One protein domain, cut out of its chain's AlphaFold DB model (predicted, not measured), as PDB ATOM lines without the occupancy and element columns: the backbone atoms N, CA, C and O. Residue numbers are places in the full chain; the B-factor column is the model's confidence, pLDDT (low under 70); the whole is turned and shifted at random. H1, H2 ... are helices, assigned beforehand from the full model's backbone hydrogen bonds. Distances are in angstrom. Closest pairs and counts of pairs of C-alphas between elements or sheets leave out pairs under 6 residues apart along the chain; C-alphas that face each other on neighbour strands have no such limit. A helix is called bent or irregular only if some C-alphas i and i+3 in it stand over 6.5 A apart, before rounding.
ATOM      1  N   ASN A  96     382.310 163.493 209.085       73.75
ATOM      2  CA  ASN A  96     383.353 163.430 208.084       73.75
ATOM      3  C   ASN A  96     383.616 161.973 207.629       73.75
ATOM      4  O   ASN A  96     383.774 161.093 208.480       73.75
ATOM      5  N   PRO A  97     383.727 161.685 206.313       74.81
ATOM      6  CA  PRO A  97     384.034 160.349 205.796       74.81
ATOM      7  C   PRO A  97     385.279 159.682 206.402       74.81
ATOM      8  O   PRO A  97     385.305 158.457 206.522       74.81
ATOM      9  N   GLY A  98     386.308 160.464 206.755       77.81
ATOM     10  CA  GLY A  98     387.527 159.953 207.388       77.81
ATOM     11  C   GLY A  98     387.287 159.480 208.822       77.81
ATOM     12  O   GLY A  98     387.695 158.375 209.178       77.81
ATOM     13  N   ASP A  99     386.566 160.273 209.611       79.88
ATOM     14  CA  ASP A  99     386.251 159.960 211.010       79.88
ATOM     15  C   ASP A  99     385.249 158.802 211.098       79.88
ATOM     16  O   ASP A  99     385.483 157.825 211.811       79.88
ATOM     17  N   LEU A 100     384.217 158.819 210.243       80.75
ATOM     18  CA  LEU A 100     383.268 157.714 210.089       80.75
ATOM     19  C   LEU A 100     383.980 156.392 209.783       80.75
ATOM     20  O   LEU A 100     383.597 155.332 210.290       80.75
ATOM     21  N   TYR A 101     385.000 156.451 208.923       85.94
ATOM     22  CA  TYR A 101     385.803 155.291 208.579       85.94
ATOM     23  C   TYR A 101     386.600 154.785 209.770       85.94
ATOM     24  O   TYR A 101     386.536 153.592 210.044       85.94
ATOM     25  N   LEU A 102     387.326 155.649 210.480       85.00
ATOM     26  CA  LEU A 102     388.153 155.228 211.612       85.00
ATOM     27  C   LEU A 102     387.309 154.611 212.738       85.00
ATOM     28  O   LEU A 102     387.710 153.592 213.301       85.00
ATOM     29  N   GLU A 103     386.109 155.138 212.991       83.88
ATOM     30  CA  GLU A 103     385.163 154.577 213.967       83.88
ATOM     31  C   GLU A 103     384.606 153.203 213.553       83.88
ATOM     32  O   GLU A 103     384.359 152.344 214.399       83.88
ATOM     33  N   ASN A 104     384.423 152.967 212.248       84.19
ATOM     34  CA  ASN A 104     383.720 151.789 211.719       84.19
ATOM     35  C   ASN A 104     384.579 150.890 210.821       84.19
ATOM     36  O   ASN A 104     384.056 150.023 210.116       84.19
ATOM     37  N   MET A 105     385.900 151.050 210.837       82.00
ATOM     38  CA  MET A 105     386.827 150.449 209.871       82.00
ATOM     39  C   MET A 105     386.713 148.918 209.775       82.00
ATOM     40  O   MET A 105     386.968 148.325 208.725       82.00
ATOM     41  N   PHE A 106     386.350 148.246 210.867       82.88
ATOM     42  CA  PHE A 106     386.182 146.788 210.911       82.88
ATOM     43  C   PHE A 106     384.804 146.305 210.440       82.88
ATOM     44  O   PHE A 106     384.652 145.123 210.148       82.88
ATOM     45  N   ASN A 107     383.839 147.215 210.307       86.94
ATOM     46  CA  ASN A 107     382.459 146.923 209.920       86.94
ATOM     47  C   ASN A 107     382.174 147.240 208.445       86.94
ATOM     48  O   ASN A 107     381.194 146.748 207.894       86.94
ATOM     49  N   LEU A 108     383.023 148.045 207.798       89.44
ATOM     50  CA  LEU A 108     382.834 148.438 206.403       89.44
ATOM     51  C   LEU A 108     383.189 147.312 205.432       89.44
ATOM     52  O   LEU A 108     384.275 146.729 205.475       89.44
ATOM     53  N   THR A 109     382.295 147.066 204.481       91.81
ATOM     54  CA  THR A 109     382.563 146.200 203.334       91.81
ATOM     55  C   THR A 109     383.516 146.882 202.340       91.81
ATOM     56  O   THR A 109     383.577 148.113 202.265       91.81
ATOM     57  N   PRO A 110     384.212 146.116 201.475       92.56
ATOM     58  CA  PRO A 110     385.051 146.691 200.418       92.56
ATOM     59  C   PRO A 110     384.300 147.665 199.495       92.56
ATOM     60  O   PRO A 110     384.882 148.630 199.002       92.56
ATOM     61  N   LYS A 111     383.002 147.430 199.260       94.50
ATOM     62  CA  LYS A 111     382.158 148.294 198.422       94.50
ATOM     63  C   LYS A 111     381.859 149.627 199.110       94.50
ATOM     64  O   LYS A 111     381.929 150.664 198.458       94.50
ATOM     65  N   GLU A 112     381.532 149.599 200.399       93.81
ATOM     66  CA  GLU A 112     381.283 150.812 201.186       93.81
ATOM     67  C   GLU A 112     382.558 151.639 201.327       93.81
ATOM     68  O   GLU A 112     382.534 152.835 201.052       93.81
ATOM     69  N   TRP A 113     383.692 150.995 201.619       94.38
ATOM     70  CA  TRP A 113     384.992 151.663 201.648       94.38
ATOM     71  C   TRP A 113     385.328 152.342 200.314       94.38
ATOM     72  O   TRP A 113     385.704 153.510 200.287       94.38
ATOM     73  N   MET A 114     385.109 151.663 199.182       95.44
ATOM     74  CA  MET A 114     385.308 152.283 197.867       95.44
ATOM     75  C   MET A 114     384.382 153.466 197.600       95.44
ATOM     76  O   MET A 114     384.777 154.389 196.889       95.44
ATOM     77  N   ASN A 115     383.158 153.451 198.126       93.25
ATOM     78  CA  ASN A 115     382.264 154.598 198.013       93.25
ATOM     79  C   ASN A 115     382.806 155.784 198.818       93.25
ATOM     80  O   ASN A 115     382.859 156.879 198.265       93.25
ATOM     81  N   LEU A 116     383.296 155.558 200.045       92.56
ATOM     82  CA  LEU A 116     383.965 156.591 200.850       92.56
ATOM     83  C   LEU A 116     385.187 157.167 200.120       92.56
ATOM     84  O   LEU A 116     385.323 158.381 199.990       92.56
ATOM     85  N   ILE A 117     386.020 156.298 199.540       93.44
ATOM     86  CA  ILE A 117     387.169 156.704 198.720       93.44
ATOM     87  C   ILE A 117     386.735 157.538 197.511       93.44
ATOM     88  O   ILE A 117     387.487 158.402 197.083       93.44
ATOM     89  N   ARG A 118     385.557 157.312 196.921       92.19
ATOM     90  CA  ARG A 118     385.085 158.105 195.771       92.19
ATOM     91  C   ARG A 118     384.600 159.491 196.180       92.19
ATOM     92  O   ARG A 118     384.913 160.440 195.472       92.19
ATOM     93  N   ILE A 119     383.893 159.594 197.304       89.25
ATOM     94  CA  ILE A 119     383.326 160.860 197.794       89.25
ATOM     95  C   ILE A 119     384.326 161.715 198.585       89.25
ATOM     96  O   ILE A 119     384.022 162.860 198.885       89.25
ATOM     97  N   SER A 120     385.501 161.189 198.952       87.06
ATOM     98  CA  SER A 120     386.480 161.956 199.728       87.06
ATOM     99  C   SER A 120     387.091 163.092 198.892       87.06
ATOM    100  O   SER A 120     387.907 162.840 198.006       87.06
ATOM    101  N   GLU A 121     386.716 164.339 199.140       81.00
ATOM    102  CA  GLU A 121     387.272 165.484 198.400       81.00
ATOM    103  C   GLU A 121     388.556 166.021 199.037       81.00
ATOM    104  O   GLU A 121     389.466 166.437 198.323       81.00
ATOM    105  N   ASP A 122     388.664 165.930 200.365       81.31
ATOM    106  CA  ASP A 122     389.821 166.409 201.117       81.31
ATOM    107  C   ASP A 122     390.936 165.354 201.252       81.31
ATOM    108  O   ASP A 122     390.695 164.156 201.451       81.31
ATOM    109  N   ASN A 123     392.179 165.833 201.184       83.31
ATOM    110  CA  ASN A 123     393.394 165.042 201.317       83.31
ATOM    111  C   ASN A 123     393.517 164.416 202.708       83.31
ATOM    112  O   ASN A 123     393.944 163.264 202.801       83.31
ATOM    113  N   SER A 124     393.135 165.131 203.773       82.25
ATOM    114  CA  SER A 124     393.236 164.594 205.137       82.25
ATOM    115  C   SER A 124     392.287 163.404 205.328       82.25
ATOM    116  O   SER A 124     392.697 162.338 205.790       82.25
ATOM    117  N   HIS A 125     391.053 163.525 204.833       85.19
ATOM    118  CA  HIS A 125     390.046 162.466 204.889       85.19
ATOM    119  C   HIS A 125     390.458 161.268 204.037       85.19
ATOM    120  O   HIS A 125     390.356 160.121 204.472       85.19
ATOM    121  N   PHE A 126     390.962 161.527 202.828       90.38
ATOM    122  CA  PHE A 126     391.473 160.478 201.957       90.38
ATOM    123  C   PHE A 126     392.628 159.708 202.610       90.38
ATOM    124  O   PHE A 126     392.662 158.482 202.522       90.38
ATOM    125  N   LEU A 127     393.529 160.391 203.321       88.19
ATOM    126  CA  LEU A 127     394.634 159.751 204.031       88.19
ATOM    127  C   LEU A 127     394.142 158.867 205.188       88.19
ATOM    128  O   LEU A 127     394.622 157.740 205.338       88.19
ATOM    129  N   SER A 128     393.134 159.320 205.942       89.44
ATOM    130  CA  SER A 128     392.478 158.515 206.983       89.44
ATOM    131  C   SER A 128     391.872 157.230 206.416       89.44
ATOM    132  O   SER A 128     392.097 156.155 206.980       89.44
ATOM    133  N   LEU A 129     391.208 157.305 205.255       91.31
ATOM    134  CA  LEU A 129     390.635 156.145 204.552       91.31
ATOM    135  C   LEU A 129     391.681 155.113 204.099       91.31
ATOM    136  O   LEU A 129     391.327 153.965 203.830       91.31
ATOM    137  N   LEU A 130     392.954 155.500 203.989       92.31
ATOM    138  CA  LEU A 130     394.053 154.609 203.605       92.31
ATOM    139  C   LEU A 130     394.698 153.896 204.803       92.31
ATOM    140  O   LEU A 130     395.612 153.091 204.615       92.31
ATOM    141  N   THR A 131     394.244 154.143 206.029       87.94
ATOM    142  CA  THR A 131     394.683 153.387 207.213       87.94
ATOM    143  C   THR A 131     394.213 151.934 207.093       87.94
ATOM    144  O   THR A 131     393.047 151.702 206.823       87.94
ATOM    145  N   ASN A 132     395.091 150.933 207.249       84.31
ATOM    146  CA  ASN A 132     394.737 149.500 207.145       84.31
ATOM    147  C   ASN A 132     394.010 149.078 205.838       84.31
ATOM    148  O   ASN A 132     393.331 148.042 205.787       84.31
ATOM    149  N   PHE A 133     394.195 149.831 204.746       89.94
ATOM    150  CA  PHE A 133     393.562 149.591 203.442       89.94
ATOM    151  C   PHE A 133     393.816 148.189 202.862       89.94
ATOM    152  O   PHE A 133     393.012 147.686 202.070       89.94
ATOM    153  N   GLN A 134     394.907 147.526 203.270       88.38
ATOM    154  CA  GLN A 134     395.316 146.193 202.818       88.38
ATOM    155  C   GLN A 134     394.206 145.148 202.925       88.38
ATOM    156  O   GLN A 134     394.139 144.228 202.106       88.38
ATOM    157  N   ARG A 135     393.301 145.306 203.896       85.75
ATOM    158  CA  ARG A 135     392.182 144.385 204.108       85.75
ATOM    159  C   ARG A 135     391.168 144.372 202.963       85.75
ATOM    160  O   ARG A 135     390.511 143.358 202.750       85.75
ATOM    161  N   TYR A 136     391.051 145.468 202.212       90.81
ATOM    162  CA  TYR A 136     390.065 145.582 201.140       90.81
ATOM    163  C   TYR A 136     390.612 145.146 199.788       90.81
ATOM    164  O   TYR A 136     389.858 144.599 198.987       90.81
ATOM    165  N   ILE A 137     391.911 145.342 199.539       90.81
ATOM    166  CA  ILE A 137     392.546 145.257 198.209       90.81
ATOM    167  C   ILE A 137     392.128 143.998 197.428       90.81
ATOM    168  O   ILE A 137     391.769 144.074 196.251       90.81
ATOM    169  N   ARG A 138     392.124 142.830 198.082       88.75
ATOM    170  CA  ARG A 138     391.813 141.533 197.451       88.75
ATOM    171  C   ARG A 138     390.387 141.423 196.926       88.75
ATOM    172  O   ARG A 138     390.140 140.684 195.981       88.75
ATOM    173  N   HIS A 139     389.459 142.155 197.524       91.94
ATOM    174  CA  HIS A 139     388.041 142.102 197.186       91.94
ATOM    175  C   HIS A 139     387.647 143.128 196.116       91.94
ATOM    176  O   HIS A 139     386.517 143.121 195.633       91.94
ATOM    177  N   LEU A 140     388.573 144.007 195.730       94.75
ATOM    178  CA  LEU A 140     388.341 145.057 194.744       94.75
ATOM    179  C   LEU A 140     388.651 144.576 193.335       94.75
ATOM    180  O   LEU A 140     389.488 143.694 193.135       94.75
ATOM    181  N   LYS A 141     388.019 145.187 192.330       94.81
ATOM    182  CA  LYS A 141     388.406 144.982 190.929       94.81
ATOM    183  C   LYS A 141     389.706 145.736 190.657       94.81
ATOM    184  O   LYS A 141     389.928 146.802 191.220       94.81
ATOM    185  N   CYS A 142     390.534 145.274 189.719       95.62
ATOM    186  CA  CYS A 142     391.739 146.033 189.361       95.62
ATOM    187  C   CYS A 142     391.428 147.440 188.833       95.62
ATOM    188  O   CYS A 142     392.238 148.337 189.020       95.62
ATOM    189  N   SER A 143     390.259 147.670 188.227       96.19
ATOM    190  CA  SER A 143     389.817 149.019 187.846       96.19
ATOM    191  C   SER A 143     389.629 149.949 189.052       96.19
ATOM    192  O   SER A 143     389.879 151.148 188.937       96.19
ATOM    193  N   ASP A 144     389.202 149.404 190.197       97.25
ATOM    194  CA  ASP A 144     389.091 150.142 191.458       97.25
ATOM    195  C   ASP A 144     390.487 150.404 192.045       97.25
ATOM    196  O   ASP A 144     390.767 151.520 192.466       97.25
ATOM    197  N   LEU A 145     391.405 149.429 191.968       96.88
ATOM    198  CA  LEU A 145     392.809 149.623 192.363       96.88
ATOM    199  C   LEU A 145     393.485 150.737 191.547       96.88
ATOM    200  O   LEU A 145     394.138 151.607 192.116       96.88
ATOM    201  N   VAL A 146     393.280 150.756 190.223       97.31
ATOM    202  CA  VAL A 146     393.776 151.829 189.340       97.31
ATOM    203  C   VAL A 146     393.192 153.186 189.737       97.31
ATOM    204  O   VAL A 146     393.923 154.170 189.752       97.31
ATOM    205  N   TYR A 147     391.906 153.245 190.097       96.94
ATOM    206  CA  TYR A 147     391.277 154.482 190.566       96.94
ATOM    207  C   TYR A 147     391.911 155.004 191.864       96.94
ATOM    208  O   TYR A 147     392.211 156.191 191.954       96.94
ATOM    209  N   ILE A 148     392.165 154.131 192.846       96.38
ATOM    210  CA  ILE A 148     392.821 154.531 194.103       96.38
ATOM    211  C   ILE A 148     394.227 155.067 193.818       96.38
ATOM    212  O   ILE A 148     394.597 156.111 194.344       96.38
ATOM    213  N   ILE A 149     394.990 154.392 192.951       95.75
ATOM    214  CA  ILE A 149     396.335 154.823 192.548       95.75
ATOM    215  C   ILE A 149     396.298 156.205 191.869       95.75
ATOM    216  O   ILE A 149     397.113 157.069 192.184       95.75
ATOM    217  N   GLU A 150     395.352 156.442 190.954       95.19
ATOM    218  CA  GLU A 150     395.162 157.761 190.332       95.19
ATOM    219  C   GLU A 150     394.859 158.838 191.373       95.19
ATOM    220  O   GLU A 150     395.441 159.922 191.319       95.19
ATOM    221  N   LYS A 151     393.981 158.531 192.334       94.25
ATOM    222  CA  LYS A 151     393.626 159.457 193.408       94.25
ATOM    223  C   LYS A 151     394.822 159.768 194.307       94.25
ATOM    224  O   LYS A 151     395.087 160.937 194.547       94.25
ATOM    225  N   CYS A 152     395.606 158.756 194.684       92.75
ATOM    226  CA  CYS A 152     396.863 158.932 195.417       92.75
ATOM    227  C   CYS A 152     397.795 159.915 194.702       92.75
ATOM    228  O   CYS A 152     398.238 160.894 195.294       92.75
ATOM    229  N   VAL A 153     398.023 159.718 193.401       90.31
ATOM    230  CA  VAL A 153     398.907 160.594 192.621       90.31
ATOM    231  C   VAL A 153     398.357 162.011 192.468       90.31
ATOM    232  O   VAL A 153     399.136 162.959 192.506       90.31
ATOM    233  N   ASN A 154     397.044 162.177 192.306       89.88
ATOM    234  CA  ASN A 154     396.430 163.503 192.199       89.88
ATOM    235  C   ASN A 154     396.457 164.267 193.533       89.88
ATOM    236  O   ASN A 154     396.664 165.475 193.528       89.88
ATOM    237  N   CYS A 155     396.299 163.561 194.652       88.06
ATOM    238  CA  CYS A 155     396.361 164.120 196.003       88.06
ATOM    239  C   CYS A 155     397.797 164.262 196.541       88.06
ATOM    240  O   CYS A 155     397.983 164.726 197.661       88.06
ATOM    241  N   GLY A 156     398.820 163.830 195.792       86.56
ATOM    242  CA  GLY A 156     400.210 163.815 196.267       86.56
ATOM    243  C   GLY A 156     400.473 162.817 197.405       86.56
ATOM    244  O   GLY A 156     401.493 162.917 198.082       86.56
ATOM    245  N   VAL A 157     399.576 161.851 197.616       86.56
ATOM    246  CA  VAL A 157     399.689 160.826 198.657       86.56
ATOM    247  C   VAL A 157     400.507 159.655 198.132       86.56
ATOM    248  O   VAL A 157     400.191 159.063 197.097       86.56
ATOM    249  N   ARG A 158     401.550 159.294 198.875       84.50
ATOM    250  CA  ARG A 158     402.362 158.108 198.601       84.50
ATOM    251  C   ARG A 158     402.297 157.122 199.747       84.50
ATOM    252  O   ARG A 158     401.871 155.988 199.545       84.50
ATOM    253  N   ASP A 159     402.696 157.588 200.919       84.69
ATOM    254  CA  ASP A 159     402.626 156.828 202.151       84.69
ATOM    255  C   ASP A 159     401.321 157.166 202.875       84.69
ATOM    256  O   ASP A 159     400.883 158.318 202.871       84.69
ATOM    257  N   ASN A 160     400.674 156.164 203.468       86.19
ATOM    258  CA  ASN A 160     399.546 156.406 204.368       86.19
ATOM    259  C   ASN A 160     400.036 156.863 205.761       86.19
ATOM    260  O   ASN A 160     401.237 156.940 206.019       86.19
ATOM    261  N   ASN A 161     399.110 157.075 206.704       83.06
ATOM    262  CA  ASN A 161     399.427 157.425 208.102       83.06
ATOM    263  C   ASN A 161     400.294 156.386 208.841       83.06
ATOM    264  O   ASN A 161     400.846 156.673 209.899       83.06
ATOM    265  N   GLN A 162     400.421 155.178 208.293       78.19
ATOM    266  CA  GLN A 162     401.255 154.106 208.828       78.19
ATOM    267  C   GLN A 162     402.642 154.073 208.158       78.19
ATOM    268  O   GLN A 162     403.435 153.187 208.446       78.19
ATOM    269  N   GLY A 163     402.971 155.010 207.262       77.62
ATOM    270  CA  GLY A 163     404.249 155.024 206.542       77.62
ATOM    271  C   GLY A 163     404.355 153.950 205.451       77.62
ATOM    272  O   GLY A 163     405.459 153.554 205.079       77.62
ATOM    273  N   ILE A 164     403.218 153.440 204.969       81.44
ATOM    274  CA  ILE A 164     403.152 152.381 203.958       81.44
ATOM    275  C   ILE A 164     402.933 152.992 202.575       81.44
ATOM    276  O   ILE A 164     401.905 153.631 202.362       81.44
ATOM    277  N   ASP A 165     403.836 152.707 201.625       86.81
ATOM    278  CA  ASP A 165     403.694 153.122 200.220       86.81
ATOM    279  C   ASP A 165     402.474 152.423 199.591       86.81
ATOM    280  O   ASP A 165     402.499 151.243 199.219       86.81
ATOM    281  N   VAL A 166     401.374 153.168 199.488       89.50
ATOM    282  CA  VAL A 166     400.070 152.676 199.034       89.50
ATOM    283  C   VAL A 166     400.143 152.254 197.572       89.50
ATOM    284  O   VAL A 166     399.671 151.176 197.202       89.50
ATOM    285  N   CYS A 167     400.784 153.071 196.732       91.56
ATOM    286  CA  CYS A 167     400.951 152.776 195.312       91.56
ATOM    287  C   CYS A 167     401.729 151.470 195.113       91.56
ATOM    288  O   CYS A 167     401.333 150.636 194.301       91.56
ATOM    289  N   TYR A 168     402.804 151.265 195.869       88.62
ATOM    290  CA  TYR A 168     403.623 150.058 195.805       88.62
ATOM    291  C   TYR A 168     402.819 148.783 196.112       88.62
ATOM    292  O   TYR A 168     402.870 147.824 195.335       88.62
ATOM    293  N   VAL A 169     401.999 148.792 197.168       90.12
ATOM    294  CA  VAL A 169     401.144 147.649 197.537       90.12
ATOM    295  C   VAL A 169     400.073 147.374 196.474       90.12
ATOM    296  O   VAL A 169     399.891 146.228 196.057       90.12
ATOM    297  N   LEU A 170     399.375 148.412 196.001       94.81
ATOM    298  CA  LEU A 170     398.305 148.260 195.006       94.81
ATOM    299  C   LEU A 170     398.844 147.755 193.658       94.81
ATOM    300  O   LEU A 170     398.229 146.895 193.026       94.81
ATOM    301  N   LEU A 171     400.012 148.243 193.230       94.81
ATOM    302  CA  LEU A 171     400.683 147.771 192.018       94.81
ATOM    303  C   LEU A 171     401.129 146.310 192.140       94.81
ATOM    304  O   LEU A 171     401.013 145.569 191.162       94.81
ATOM    305  N   CYS A 172     401.579 145.879 193.324       93.44
ATOM    306  CA  CYS A 172     401.911 144.479 193.574       93.44
ATOM    307  C   CYS A 172     400.691 143.564 193.414       93.44
ATOM    308  O   CYS A 172     400.796 142.509 192.787       93.44
ATOM    309  N   GLU A 173     399.521 143.964 193.926       94.88
ATOM    310  CA  GLU A 173     398.292 143.189 193.723       94.88
ATOM    311  C   GLU A 173     397.913 143.124 192.240       94.88
ATOM    312  O   GLU A 173     397.627 142.042 191.726       94.88
ATOM    313  N   ILE A 174     397.933 144.257 191.528       96.50
ATOM    314  CA  ILE A 174     397.621 144.282 190.090       96.50
ATOM    315  C   ILE A 174     398.563 143.338 189.330       96.50
ATOM    316  O   ILE A 174     398.107 142.555 188.491       96.50
ATOM    317  N   LEU A 175     399.862 143.378 189.641       95.69
ATOM    318  CA  LEU A 175     400.863 142.512 189.027       95.69
ATOM    319  C   LEU A 175     400.603 141.031 189.328       95.69
ATOM    320  O   LEU A 175     400.627 140.219 188.403       95.69
ATOM    321  N   TYR A 176     400.318 140.687 190.588       95.19
ATOM    322  CA  TYR A 176     399.979 139.320 190.987       95.19
ATOM    323  C   TYR A 176     398.843 138.766 190.125       95.19
ATOM    324  O   TYR A 176     398.981 137.695 189.532       95.19
ATOM    325  N   ARG A 177     397.743 139.513 189.982       95.56
ATOM    326  CA  ARG A 177     396.594 139.008 189.229       95.56
ATOM    327  C   ARG A 177     396.911 138.846 187.739       95.56
ATOM    328  O   ARG A 177     396.495 137.862 187.132       95.56
ATOM    329  N   PHE A 178     397.706 139.743 187.152       95.38
ATOM    330  CA  PHE A 178     398.172 139.576 185.770       95.38
ATOM    331  C   PHE A 178     399.012 138.312 185.560       95.38
ATOM    332  O   PHE A 178     398.914 137.689 184.503       95.38
ATOM    333  N   LEU A 179     399.863 137.966 186.529       92.62
ATOM    334  CA  LEU A 179     400.772 136.824 186.425       92.62
ATOM    335  C   LEU A 179     400.085 135.486 186.713       92.62
ATOM    336  O   LEU A 179     400.441 134.491 186.082       92.62
ATOM    337  N   TYR A 180     399.129 135.459 187.643       92.06
ATOM    338  CA  TYR A 180     398.604 134.210 188.203       92.06
ATOM    339  C   TYR A 180     397.096 133.997 188.029       92.06
ATOM    340  O   TYR A 180     396.637 132.881 188.247       92.06
ATOM    341  N   GLU A 181     396.321 135.012 187.634       91.31
ATOM    342  CA  GLU A 181     394.868 134.876 187.451       91.31
ATOM    343  C   GLU A 181     394.468 134.989 185.974       91.31
ATOM    344  O   GLU A 181     394.034 134.011 185.369       91.31
ATOM    345  N   ASN A 182     394.587 136.177 185.372       89.69
ATOM    346  CA  ASN A 182     394.114 136.417 184.008       89.69
ATOM    347  C   ASN A 182     394.917 137.542 183.328       89.69
ATOM    348  O   ASN A 182     395.201 138.588 183.899       89.69
ATOM    349  N   ASN A 183     395.270 137.368 182.059       87.31
ATOM    350  CA  ASN A 183     396.005 138.375 181.295       87.31
ATOM    351  C   ASN A 183     395.107 139.485 180.701       87.31
ATOM    352  O   ASN A 183     395.627 140.392 180.054       87.31
ATOM    353  N   ARG A 184     393.785 139.464 180.924       91.44
ATOM    354  CA  ARG A 184     392.781 140.455 180.470       91.44
ATOM    355  C   ARG A 184     392.034 141.145 181.620       91.44
ATOM    356  O   ARG A 184     390.906 141.593 181.448       91.44
ATOM    357  N   ILE A 185     392.640 141.230 182.804       93.06
ATOM    358  CA  ILE A 185     391.962 141.776 183.994       93.06
ATOM    359  C   ILE A 185     391.617 143.264 183.854       93.06
ATOM    360  O   ILE A 185     390.589 143.714 184.361       93.06
ATOM    361  N   LEU A 186     392.469 144.037 183.180       96.00
ATOM    362  CA  LEU A 186     392.217 145.446 182.884       96.00
ATOM    363  C   LEU A 186     391.783 145.613 181.433       96.00
ATOM    364  O   LEU A 186     392.428 145.084 180.529       96.00
ATOM    365  N   LYS A 187     390.744 146.419 181.204       95.25
ATOM    366  CA  LYS A 187     390.365 146.862 179.857       95.25
ATOM    367  C   LYS A 187     391.436 147.801 179.298       95.25
ATOM    368  O   LYS A 187     392.117 148.483 180.061       95.25
ATOM    369  N   ILE A 188     391.513 147.944 177.973       95.31
ATOM    370  CA  ILE A 188     392.430 148.893 177.301       95.31
ATOM    371  C   ILE A 188     392.350 150.314 177.896       95.31
ATOM    372  O   ILE A 188     393.379 150.954 178.109       95.31
ATOM    373  N   LYS A 189     391.144 150.798 178.244       95.06
ATOM    374  CA  LYS A 189     390.961 152.099 178.915       95.06
ATOM    375  C   LYS A 189     391.685 152.167 180.267       95.06
ATOM    376  O   LYS A 189     392.303 153.182 180.570       95.06
ATOM    377  N   ASP A 190     391.638 151.101 181.059       96.62
ATOM    378  CA  ASP A 190     392.292 151.052 182.369       96.62
ATOM    379  C   ASP A 190     393.807 150.836 182.252       96.62
ATOM    380  O   ASP A 190     394.564 151.369 183.057       96.62
ATOM    381  N   ILE A 191     394.274 150.146 181.203       96.75
ATOM    382  CA  ILE A 191     395.704 150.091 180.852       96.75
ATOM    383  C   ILE A 191     396.214 151.502 180.517       96.75
ATOM    384  O   ILE A 191     397.252 151.929 181.021       96.75
ATOM    385  N   SER A 192     395.470 152.263 179.710       95.50
ATOM    386  CA  SER A 192     395.792 153.663 179.391       95.50
ATOM    387  C   SER A 192     395.875 154.538 180.649       95.50
ATOM    388  O   SER A 192     396.832 155.289 180.825       95.50
ATOM    389  N   ARG A 193     394.927 154.384 181.577       96.00
ATOM    390  CA  ARG A 193     394.935 155.053 182.886       96.00
ATOM    391  C   ARG A 193     396.168 154.701 183.719       96.00
ATOM    392  O   ARG A 193     396.933 155.583 184.103       96.00
ATOM    393  N   LEU A 194     396.428 153.408 183.908       96.44
ATOM    394  CA  LEU A 194     397.558 152.935 184.705       96.44
ATOM    395  C   LEU A 194     398.909 153.364 184.113       96.44
ATOM    396  O   LEU A 194     399.799 153.776 184.851       96.44
ATOM    397  N   THR A 195     399.068 153.333 182.786       95.56
ATOM    398  CA  THR A 195     400.316 153.768 182.130       95.56
ATOM    399  C   THR A 195     400.611 155.254 182.351       95.56
ATOM    400  O   THR A 195     401.762 155.608 182.605       95.56
ATOM    401  N   LYS A 196     399.583 156.116 182.352       93.12
ATOM    402  CA  LYS A 196     399.722 157.543 182.694       93.12
ATOM    403  C   LYS A 196     400.154 157.759 184.142       93.12
ATOM    404  O   LYS A 196     400.950 158.656 184.404       93.12
ATOM    405  N   VAL A 197     399.668 156.940 185.075       92.31
ATOM    406  CA  VAL A 197     400.104 157.016 186.476       92.31
ATOM    407  C   VAL A 197     401.542 156.517 186.640       92.31
ATOM    408  O   VAL A 197     402.353 157.188 187.273       92.31
ATOM    409  N   LEU A 198     401.904 155.391 186.020       92.19
ATOM    410  CA  LEU A 198     403.263 154.835 186.099       92.19
ATOM    411  C   LEU A 198     404.349 155.790 185.566       92.19
ATOM    412  O   LEU A 198     405.507 155.691 185.972       92.19
ATOM    413  N   LEU A 199     403.993 156.724 184.677       88.69
ATOM    414  CA  LEU A 199     404.882 157.804 184.234       88.69
ATOM    415  C   LEU A 199     405.196 158.822 185.342       88.69
ATOM    416  O   LEU A 199     406.283 159.391 185.345       88.69
ATOM    417  N   LYS A 200     404.265 159.046 186.273       87.81
ATOM    418  CA  LYS A 200     404.401 160.013 187.373       87.81
ATOM    419  C   LYS A 200     405.078 159.413 188.610       87.81
ATOM    420  O   LYS A 200     405.706 160.136 189.375       87.81
ATOM    421  N   LEU A 201     404.972 158.098 188.807       85.25
ATOM    422  CA  LEU A 201     405.556 157.411 189.963       85.25
ATOM    423  C   LEU A 201     407.079 157.239 189.814       85.25
ATOM    424  O   LEU A 201     407.559 156.642 188.849       85.25
ATOM    425  N   LYS A 202     407.857 157.713 190.793       76.50
ATOM    426  CA  LYS A 202     409.314 157.488 190.883       76.50
ATOM    427  C   LYS A 202     409.622 156.582 192.074       76.50
ATOM    428  O   LYS A 202     409.283 156.936 193.193       76.50
ATOM    429  N   PHE A 203     410.223 155.413 191.879       72.94
ATOM    430  CA  PHE A 203     410.651 154.552 192.990       72.94
ATOM    431  C   PHE A 203     412.136 154.805 193.260       72.94
ATOM    432  O   PHE A 203     412.967 154.380 192.469       72.94
ATOM    433  N   ASN A 204     412.441 155.536 194.337       51.56
ATOM    434  CA  ASN A 204     413.805 155.986 194.661       51.56
ATOM    435  C   ASN A 204     414.535 155.067 195.660       51.56
ATOM    436  O   ASN A 204     415.692 155.315 195.976       51.56
ATOM    437  N   ARG A 205     413.874 154.036 196.205       50.50
ATOM    438  CA  ARG A 205     414.512 153.091 197.133       50.50
ATOM    439  C   ARG A 205     415.101 151.928 196.341       50.50
ATOM    440  O   ARG A 205     414.370 151.027 195.931       50.50
ATOM    441  N   GLU A 206     416.409 151.991 196.110       44.56
ATOM    442  CA  GLU A 206     417.172 150.937 195.437       44.56
ATOM    443  C   GLU A 206     417.584 149.796 196.376       44.56
ATOM    444  O   GLU A 206     417.848 148.722 195.849       44.56
ATOM    445  N   SER A 207     417.593 149.964 197.714       41.41
ATOM    446  CA  SER A 207     418.171 148.959 198.629       41.41
ATOM    447  C   SER A 207     417.445 147.603 198.516       41.41
ATOM    448  O   SER A 207     416.332 147.440 199.033       41.41
ATOM    449  N   PRO A 208     418.040 146.612 197.835       47.09
ATOM    450  CA  PRO A 208     417.311 145.451 197.345       47.09
ATOM    451  C   PRO A 208     417.270 144.302 198.360       47.09
ATOM    452  O   PRO A 208     416.655 143.274 198.071       47.09
ATOM    453  N   GLU A 209     417.918 144.452 199.513       46.16
ATOM    454  CA  GLU A 209     418.202 143.355 200.448       46.16
ATOM    455  C   GLU A 209     417.156 143.210 201.565       46.16
ATOM    456  O   GLU A 209     417.045 142.141 202.154       46.16
ATOM    457  N   THR A 210     416.319 144.231 201.802       50.34
ATOM    458  CA  THR A 210     415.315 144.237 202.890       50.34
ATOM    459  C   THR A 210     413.904 144.660 202.457       50.34
ATOM    460  O   THR A 210     412.978 144.671 203.270       50.34
ATOM    461  N   SER A 211     413.692 144.999 201.178       57.28
ATOM    462  CA  SER A 211     412.391 145.486 200.694       57.28
ATOM    463  C   SER A 211     411.353 144.364 200.658       57.28
ATOM    464  O   SER A 211     411.389 143.519 199.766       57.28
ATOM    465  N   THR A 212     410.393 144.408 201.584       68.50
ATOM    466  CA  THR A 212     409.231 143.510 201.615       68.50
ATOM    467  C   THR A 212     407.951 144.292 201.326       68.50
ATOM    468  O   THR A 212     407.693 145.301 201.980       68.50
ATOM    469  N   VAL A 213     407.120 143.845 200.375       74.00
ATOM    470  CA  VAL A 213     405.824 144.497 200.093       74.00
ATOM    471  C   VAL A 213     404.849 144.270 201.272       74.00
ATOM    472  O   VAL A 213     404.479 143.121 201.541       74.00
ATOM    473  N   PRO A 214     404.349 145.323 201.956       74.75
ATOM    474  CA  PRO A 214     403.468 145.193 203.124       74.75
ATOM    475  C   PRO A 214     402.000 144.945 202.722       74.75
ATOM    476  O   PRO A 214     401.128 145.794 202.904       74.75
ATOM    477  N   ILE A 215     401.708 143.767 202.158       75.00
ATOM    478  CA  ILE A 215     400.379 143.416 201.602       75.00
ATOM    479  C   ILE A 215     399.380 142.933 202.679       75.00
ATOM    480  O   ILE A 215     398.223 142.639 202.380       75.00
ATOM    481  N   CYS A 216     399.785 142.829 203.948       72.31
ATOM    482  CA  CYS A 216     398.906 142.420 205.047       72.31
ATOM    483  C   CYS A 216     399.047 143.352 206.248       72.31
ATOM    484  O   CYS A 216     400.159 143.712 206.616       72.31
ATOM    485  N   SER A 217     397.914 143.685 206.872       59.78
ATOM    486  CA  SER A 217     397.832 144.527 208.070       59.78
ATOM    487  C   SER A 217     398.241 143.808 209.361       59.78
ATOM    488  O   SER A 217     398.494 144.472 210.356       59.78
ATOM    489  N   MET A 218     398.312 142.467 209.366       55.28
ATOM    490  CA  MET A 218     398.397 141.663 210.598       55.28
ATOM    491  C   MET A 218     399.628 141.907 211.480       55.28
ATOM    492  O   MET A 218     399.606 141.486 212.628       55.28
ATOM    493  N   ASN A 219     400.672 142.569 210.984       46.69
ATOM    494  CA  ASN A 219     401.941 142.683 211.705       46.69
ATOM    495  C   ASN A 219     402.493 144.108 211.819       46.69
ATOM    496  O   ASN A 219     403.555 144.302 212.402       46.69
ATOM    497  N   PHE A 220     401.793 145.118 211.295       48.97
ATOM    498  CA  PHE A 220     402.284 146.496 211.396       48.97
ATOM    499  C   PHE A 220     401.988 147.130 212.767       48.97
ATOM    500  O   PHE A 220     402.686 148.045 213.189       48.97
ATOM    501  N   GLU A 221     400.980 146.620 213.483       46.34
ATOM    502  CA  GLU A 221     400.456 147.235 214.711       46.34
ATOM    503  C   GLU A 221     401.355 147.059 215.953       46.34
ATOM    504  O   GLU A 221     401.190 147.819 216.900       46.34
ATOM    505  N   TYR A 222     402.335 146.138 215.957       43.22
ATOM    506  CA  TYR A 222     403.087 145.798 217.184       43.22
ATOM    507  C   TYR A 222     404.598 146.068 217.153       43.22
ATOM    508  O   TYR A 222     405.151 146.447 218.180       43.22
ATOM    509  N   THR A 223     405.287 145.905 216.018       46.69
ATOM    510  CA  THR A 223     406.765 146.009 215.973       46.69
ATOM    511  C   THR A 223     407.297 147.033 214.972       46.69
ATOM    512  O   THR A 223     408.501 147.260 214.930       46.69
ATOM    513  N   LYS A 224     406.433 147.647 214.142       54.59
ATOM    514  CA  LYS A 224     406.815 148.405 212.927       54.59
ATOM    515  C   LYS A 224     407.692 147.615 211.935       54.59
ATOM    516  O   LYS A 224     408.109 148.165 210.917       54.59
ATOM    517  N   GLU A 225     407.932 146.327 212.178       54.59
ATOM    518  CA  GLU A 225     408.597 145.429 211.245       54.59
ATOM    519  C   GLU A 225     407.549 144.796 210.330       54.59
ATOM    520  O   GLU A 225     406.571 144.194 210.779       54.59
ATOM    521  N   VAL A 226     407.746 144.919 209.017       58.78
ATOM    522  CA  VAL A 226     406.862 144.311 208.018       58.78
ATOM    523  C   VAL A 226     407.092 142.799 208.010       58.78
ATOM    524  O   VAL A 226     407.824 142.276 207.173       58.78
ATOM    525  N   SER A 227     406.458 142.060 208.920       61.84
ATOM    526  CA  SER A 227     406.365 140.607 208.780       61.84
ATOM    527  C   SER A 227     405.128 140.256 207.951       61.84
ATOM    528  O   SER A 227     404.020 140.739 208.168       61.84
ATOM    529  N   VAL A 228     405.302 139.441 206.919       73.06
ATOM    530  CA  VAL A 228     404.210 139.036 206.024       73.06
ATOM    531  C   VAL A 228     403.612 137.727 206.541       73.06
ATOM    532  O   VAL A 228     404.358 136.801 206.843       73.06
ATOM    533  N   CYS A 229     402.283 137.616 206.653       78.00
ATOM    534  CA  CYS A 229     401.658 136.376 207.132       78.00
ATOM    535  C   CYS A 229     401.882 135.201 206.157       78.00
ATOM    536  O   CYS A 229     402.056 135.413 204.953       78.00
ATOM    537  N   GLU A 230     401.823 133.956 206.645       81.94
ATOM    538  CA  GLU A 230     402.104 132.753 205.836       81.94
ATOM    539  C   GLU A 230     401.230 132.651 204.576       81.94
ATOM    540  O   GLU A 230     401.723 132.357 203.487       81.94
ATOM    541  N   ASN A 231     399.952 133.026 204.665       84.62
ATOM    542  CA  ASN A 231     399.059 133.055 203.502       84.62
ATOM    543  C   ASN A 231     399.523 134.050 202.424       84.62
ATOM    544  O   ASN A 231     399.404 133.785 201.227       84.62
ATOM    545  N   CYS A 232     400.056 135.205 202.827       84.88
ATOM    546  CA  CYS A 232     400.628 136.170 201.893       84.88
ATOM    547  C   CYS A 232     401.953 135.680 201.307       84.88
ATOM    548  O   CYS A 232     402.159 135.847 200.105       84.88
ATOM    549  N   LYS A 233     402.817 135.048 202.114       86.31
ATOM    550  CA  LYS A 233     404.063 134.428 201.631       86.31
ATOM    551  C   LYS A 233     403.773 133.385 200.552       86.31
ATOM    552  O   LYS A 233     404.369 133.430 199.478       86.31
ATOM    553  N   LEU A 234     402.786 132.518 200.789       87.25
ATOM    554  CA  LEU A 234     402.349 131.495 199.835       87.25
ATOM    555  C   LEU A 234     401.745 132.083 198.552       87.25
ATOM    556  O   LEU A 234     402.005 131.560 197.467       87.25
ATOM    557  N   ARG A 235     400.947 133.157 198.659       88.62
ATOM    558  CA  ARG A 235     400.301 133.810 197.507       88.62
ATOM    559  C   ARG A 235     401.311 134.567 196.648       88.62
ATOM    560  O   ARG A 235     401.431 134.285 195.462       88.62
ATOM    561  N   TYR A 236     402.019 135.533 197.228       88.00
ATOM    562  CA  TYR A 236     402.823 136.490 196.465       88.00
ATOM    563  C   TYR A 236     404.237 135.987 196.161       88.00
ATOM    564  O   TYR A 236     404.809 136.412 195.159       88.00
ATOM    565  N   LYS A 237     404.775 135.045 196.951       88.69
ATOM    566  CA  LYS A 237     406.073 134.392 196.711       88.69
ATOM    567  C   LYS A 237     407.171 135.417 196.381       88.69
ATOM    568  O   LYS A 237     407.359 136.378 197.122       88.69
ATOM    569  N   ASP A 238     407.839 135.243 195.239       86.69
ATOM    570  CA  ASP A 238     408.915 136.102 194.742       86.69
ATOM    571  C   ASP A 238     408.501 137.579 194.577       86.69
ATOM    572  O   ASP A 238     409.369 138.448 194.614       86.69
ATOM    573  N   LEU A 239     407.203 137.893 194.431       88.31
ATOM    574  CA  LEU A 239     406.730 139.278 194.298       88.31
ATOM    575  C   LEU A 239     406.941 140.108 195.568       88.31
ATOM    576  O   LEU A 239     407.075 141.325 195.467       88.31
ATOM    577  N   LEU A 240     406.993 139.472 196.745       84.62
ATOM    578  CA  LEU A 240     407.186 140.178 198.017       84.62
ATOM    579  C   LEU A 240     408.552 140.854 198.115       84.62
ATOM    580  O   LEU A 240     408.664 141.844 198.827       84.62
ATOM    581  N   ASN A 241     409.547 140.350 197.381       80.25
ATOM    582  CA  ASN A 241     410.942 140.787 197.459       80.25
ATOM    583  C   ASN A 241     411.334 141.733 196.307       80.25
ATOM    584  O   ASN A 241     412.519 141.983 196.053       80.25
ATOM    585  N   LEU A 242     410.351 142.213 195.541       81.50
ATOM    586  CA  LEU A 242     410.572 143.146 194.442       81.50
ATOM    587  C   LEU A 242     410.490 144.574 194.944       81.50
ATOM    588  O   LEU A 242     409.476 144.947 195.521       81.50
ATOM    589  N   ASN A 243     411.478 145.412 194.643       80.81
ATOM    590  CA  ASN A 243     411.331 146.852 194.849       80.81
ATOM    591  C   ASN A 243     410.280 147.439 193.875       80.81
ATOM    592  O   ASN A 243     409.843 146.797 192.914       80.81
ATOM    593  N   GLY A 244     409.859 148.686 194.098       81.31
ATOM    594  CA  GLY A 244     408.830 149.307 193.258       81.31
ATOM    595  C   GLY A 244     409.237 149.503 191.789       81.31
ATOM    596  O   GLY A 244     408.380 149.453 190.902       81.31
ATOM    597  N   SER A 245     410.536 149.660 191.504       82.00
ATOM    598  CA  SER A 245     411.057 149.754 190.131       82.00
ATOM    599  C   SER A 245     410.877 148.435 189.368       82.00
ATOM    600  O   SER A 245     410.418 148.424 188.220       82.00
ATOM    601  N   ASP A 246     411.133 147.309 190.034       84.25
ATOM    602  CA  ASP A 246     410.961 145.968 189.480       84.25
ATOM    603  C   ASP A 246     409.486 145.651 189.231       84.25
ATOM    604  O   ASP A 246     409.133 145.159 188.153       84.25
ATOM    605  N   ILE A 247     408.605 146.011 190.174       88.31
ATOM    606  CA  ILE A 247     407.149 145.895 189.994       88.31
ATOM    607  C   ILE A 247     406.698 146.716 188.784       88.31
ATOM    608  O   ILE A 247     405.973 146.202 187.929       88.31
ATOM    609  N   SER A 248     407.146 147.970 188.667       89.75
ATOM    610  CA  SER A 248     406.816 148.831 187.526       89.75
ATOM    611  C   SER A 248     407.288 148.223 186.200       89.75
ATOM    612  O   SER A 248     406.531 148.182 185.227       89.75
ATOM    613  N   THR A 249     408.500 147.671 186.174       88.19
ATOM    614  CA  THR A 249     409.086 147.049 184.981       88.19
ATOM    615  C   THR A 249     408.329 145.786 184.559       88.19
ATOM    616  O   THR A 249     408.018 145.615 183.378       88.19
ATOM    617  N   LEU A 250     407.969 144.917 185.508       91.56
ATOM    618  CA  LEU A 250     407.139 143.738 185.239       91.56
ATOM    619  C   LEU A 250     405.734 144.127 184.770       91.56
ATOM    620  O   LEU A 250     405.223 143.536 183.814       91.56
ATOM    621  N   LEU A 251     405.137 145.156 185.383       94.75
ATOM    622  CA  LEU A 251     403.847 145.704 184.968       94.75
ATOM    623  C   LEU A 251     403.878 146.174 183.515       94.75
ATOM    624  O   LEU A 251     402.983 145.820 182.752       94.75
ATOM    625  N   MET A 252     404.919 146.891 183.086       94.19
ATOM    626  CA  MET A 252     405.065 147.283 181.680       94.19
ATOM    627  C   MET A 252     404.994 146.073 180.736       94.19
ATOM    628  O   MET A 252     404.313 146.128 179.713       94.19
ATOM    629  N   VAL A 253     405.634 144.954 181.085       94.25
ATOM    630  CA  VAL A 253     405.603 143.740 180.255       94.25
ATOM    631  C   VAL A 253     404.204 143.128 180.202       94.25
ATOM    632  O   VAL A 253     403.702 142.842 179.111       94.25
ATOM    633  N   VAL A 254     403.557 142.909 181.351       95.62
ATOM    634  CA  VAL A 254     402.232 142.259 181.382       95.62
ATOM    635  C   VAL A 254     401.139 143.144 180.781       95.62
ATOM    636  O   VAL A 254     400.269 142.631 180.078       95.62
ATOM    637  N   LEU A 255     401.227 144.469 180.944       97.00
ATOM    638  CA  LEU A 255     400.307 145.424 180.325       97.00
ATOM    639  C   LEU A 255     400.419 145.396 178.799       97.00
ATOM    640  O   LEU A 255     399.397 145.326 178.123       97.00
ATOM    641  N   GLY A 256     401.635 145.376 178.244       96.69
ATOM    642  CA  GLY A 256     401.817 145.280 176.794       96.69
ATOM    643  C   GLY A 256     401.328 143.949 176.213       96.69
ATOM    644  O   GLY A 256     400.723 143.935 175.140       96.69
ATOM    645  N   LYS A 257     401.519 142.833 176.934       96.19
ATOM    646  CA  LYS A 257     400.941 141.527 176.559       96.19
ATOM    647  C   LYS A 257     399.411 141.576 176.553       96.19
ATOM    648  O   LYS A 257     398.792 141.128 175.591       96.19
ATOM    649  N   SER A 258     398.819 142.140 177.606       96.75
ATOM    650  CA  SER A 258     397.369 142.293 177.743       96.75
ATOM    651  C   SER A 258     396.774 143.153 176.632       96.75
ATOM    652  O   SER A 258     395.787 142.762 176.012       96.75
ATOM    653  N   LEU A 259     397.413 144.288 176.343       97.06
ATOM    654  CA  LEU A 259     397.034 145.211 175.280       97.06
ATOM    655  C   LEU A 259     396.983 144.482 173.934       97.06
ATOM    656  O   LEU A 259     395.933 144.446 173.308       97.06
ATOM    657  N   LEU A 260     398.075 143.823 173.533       96.81
ATOM    658  CA  LEU A 260     398.141 143.075 172.274       96.81
ATOM    659  C   LEU A 260     397.100 141.962 172.187       96.81
ATOM    660  O   LEU A 260     396.520 141.741 171.126       96.81
ATOM    661  N   LEU A 261     396.874 141.250 173.288       95.81
ATOM    662  CA  LEU A 261     395.897 140.174 173.332       95.81
ATOM    663  C   LEU A 261     394.464 140.689 173.160       95.81
ATOM    664  O   LEU A 261     393.677 140.037 172.485       95.81
ATOM    665  N   GLN A 262     394.124 141.825 173.771       95.81
ATOM    666  CA  GLN A 262     392.808 142.453 173.629       95.81
ATOM    667  C   GLN A 262     392.630 143.098 172.251       95.81
ATOM    668  O   GLN A 262     391.548 143.026 171.678       95.81
ATOM    669  N   SER A 263     393.688 143.691 171.693       95.44
ATOM    670  CA  SER A 263     393.650 144.329 170.375       95.44
ATOM    671  C   SER A 263     393.315 143.357 169.244       95.44
ATOM    672  O   SER A 263     392.683 143.770 168.277       95.44
ATOM    673  N   LYS A 264     393.674 142.071 169.367       93.69
ATOM    674  CA  LYS A 264     393.302 141.033 168.385       93.69
ATOM    675  C   LYS A 264     391.790 140.858 168.231       93.69
ATOM    676  O   LYS A 264     391.343 140.482 167.155       93.69
TER     677      LYS A 264
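This is residues 96 to 264 of the 572 residues of the protein "RAP domain-containing protein" of Theileria parva (UniProt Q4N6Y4). What is the main picture? Four helices, H10, H6, H5 and H7, pack in a ring, each touching the next, and a smaller group, H1, H2 and H3, sits toward one end of the longest axis. H9 and short H8 lie on the side of H6 away from H7, and a long loop, residues 201 to 219, runs across to that side from H7. What is it built of, and how large is it? The printed part has 169 residues with ten named helices, H1 to H10 in chain order, and no named strand; the class is all helix. It is compact, with a radius of gyration of the C-alphas of 15.6 A and spans of 47 by 36 by 28 A.

What does the longest helix touch? H10, residues 244 to 263, touches H6, residues 166 to 180, at a steep tilt of 47 degrees, the same way; their closest C-alphas, of Gly 244 and Tyr 168, are 5.8 A apart. H10 also touches H7, residues 188 to 200, at a shallow tilt of 24 degrees, opposite ways, the closest C-alphas being those of Leu 259 and Ile 188, 6.2 A apart. What else touches the hub, H6? H5, residues 142 to 154, forms a helical hairpin with H6, at a shallow tilt of 25 degrees, with the C-alphas of Ile 149 and Cys 167 closest at 5.8 A; H5 also touches H7, with those of Val 146 and Leu 194 closest at 6.1 A. H9, residues 230 to 241, only just touches H6, about perpendicular at 80 degrees, with 3 pairs of C-alphas within 8 A, the closest those of Tyr 236 and Tyr 176, 6.8 A apart. H4, residues 134 to 137, only just touches H6 and H2, residues 110 to 119, each with 3 pairs within 8 A; the closest C-alphas are those of Ile 137 and Leu 170, 7.2 A, and of Tyr 136 and Pro 110, 5.2 A. Where are the remaining helices? H3, residues 123 to 129, forms a helical hairpin with H2, with the C-alphas of Phe 126 and Ile 117 closest at 6.6 A, and touches H1, residues 97 to 104, with those of His 125 and Gly 98 closest at 4.3 A. H8, residues 220 to 223, touches no helix. How do the backbones run? Every O i to N i+4 pair is within hydrogen-bond range in H1, H2, H3, H5, H6 and H10, against 8 of 9 in H7 and 4 of 8 in H9; H4 and H8 are too short for such a pair.

Where do the first and last helices lie? H1 begins at C-alpha 97, (384.034, 160.349, 205.796), and H10 ends at C-alpha 263, (393.650, 144.329, 170.375). How long are the longer helices? From first to last C-alpha H10 measures 27.9 A, H6 21.5 A, H7 19.2 A and H5 18.3 A. Is any helix irregular? H9 is irregular: its C-alphas 235 and 238 are 9.3 A apart.

How far does it reach? The two C-alphas farthest apart, of Tyr 222 and Lys 264, are 50.0 A apart. Is there a cut, and which links are long? The printed part has no cut, and the long links are H5 to H6, 11 residues, and H7 to H8, 19 residues. Where is the model's confidence low? The mean pLDDT of the printed part is 84.7, and residues 204 to 212 and 217 to 227 are under 70.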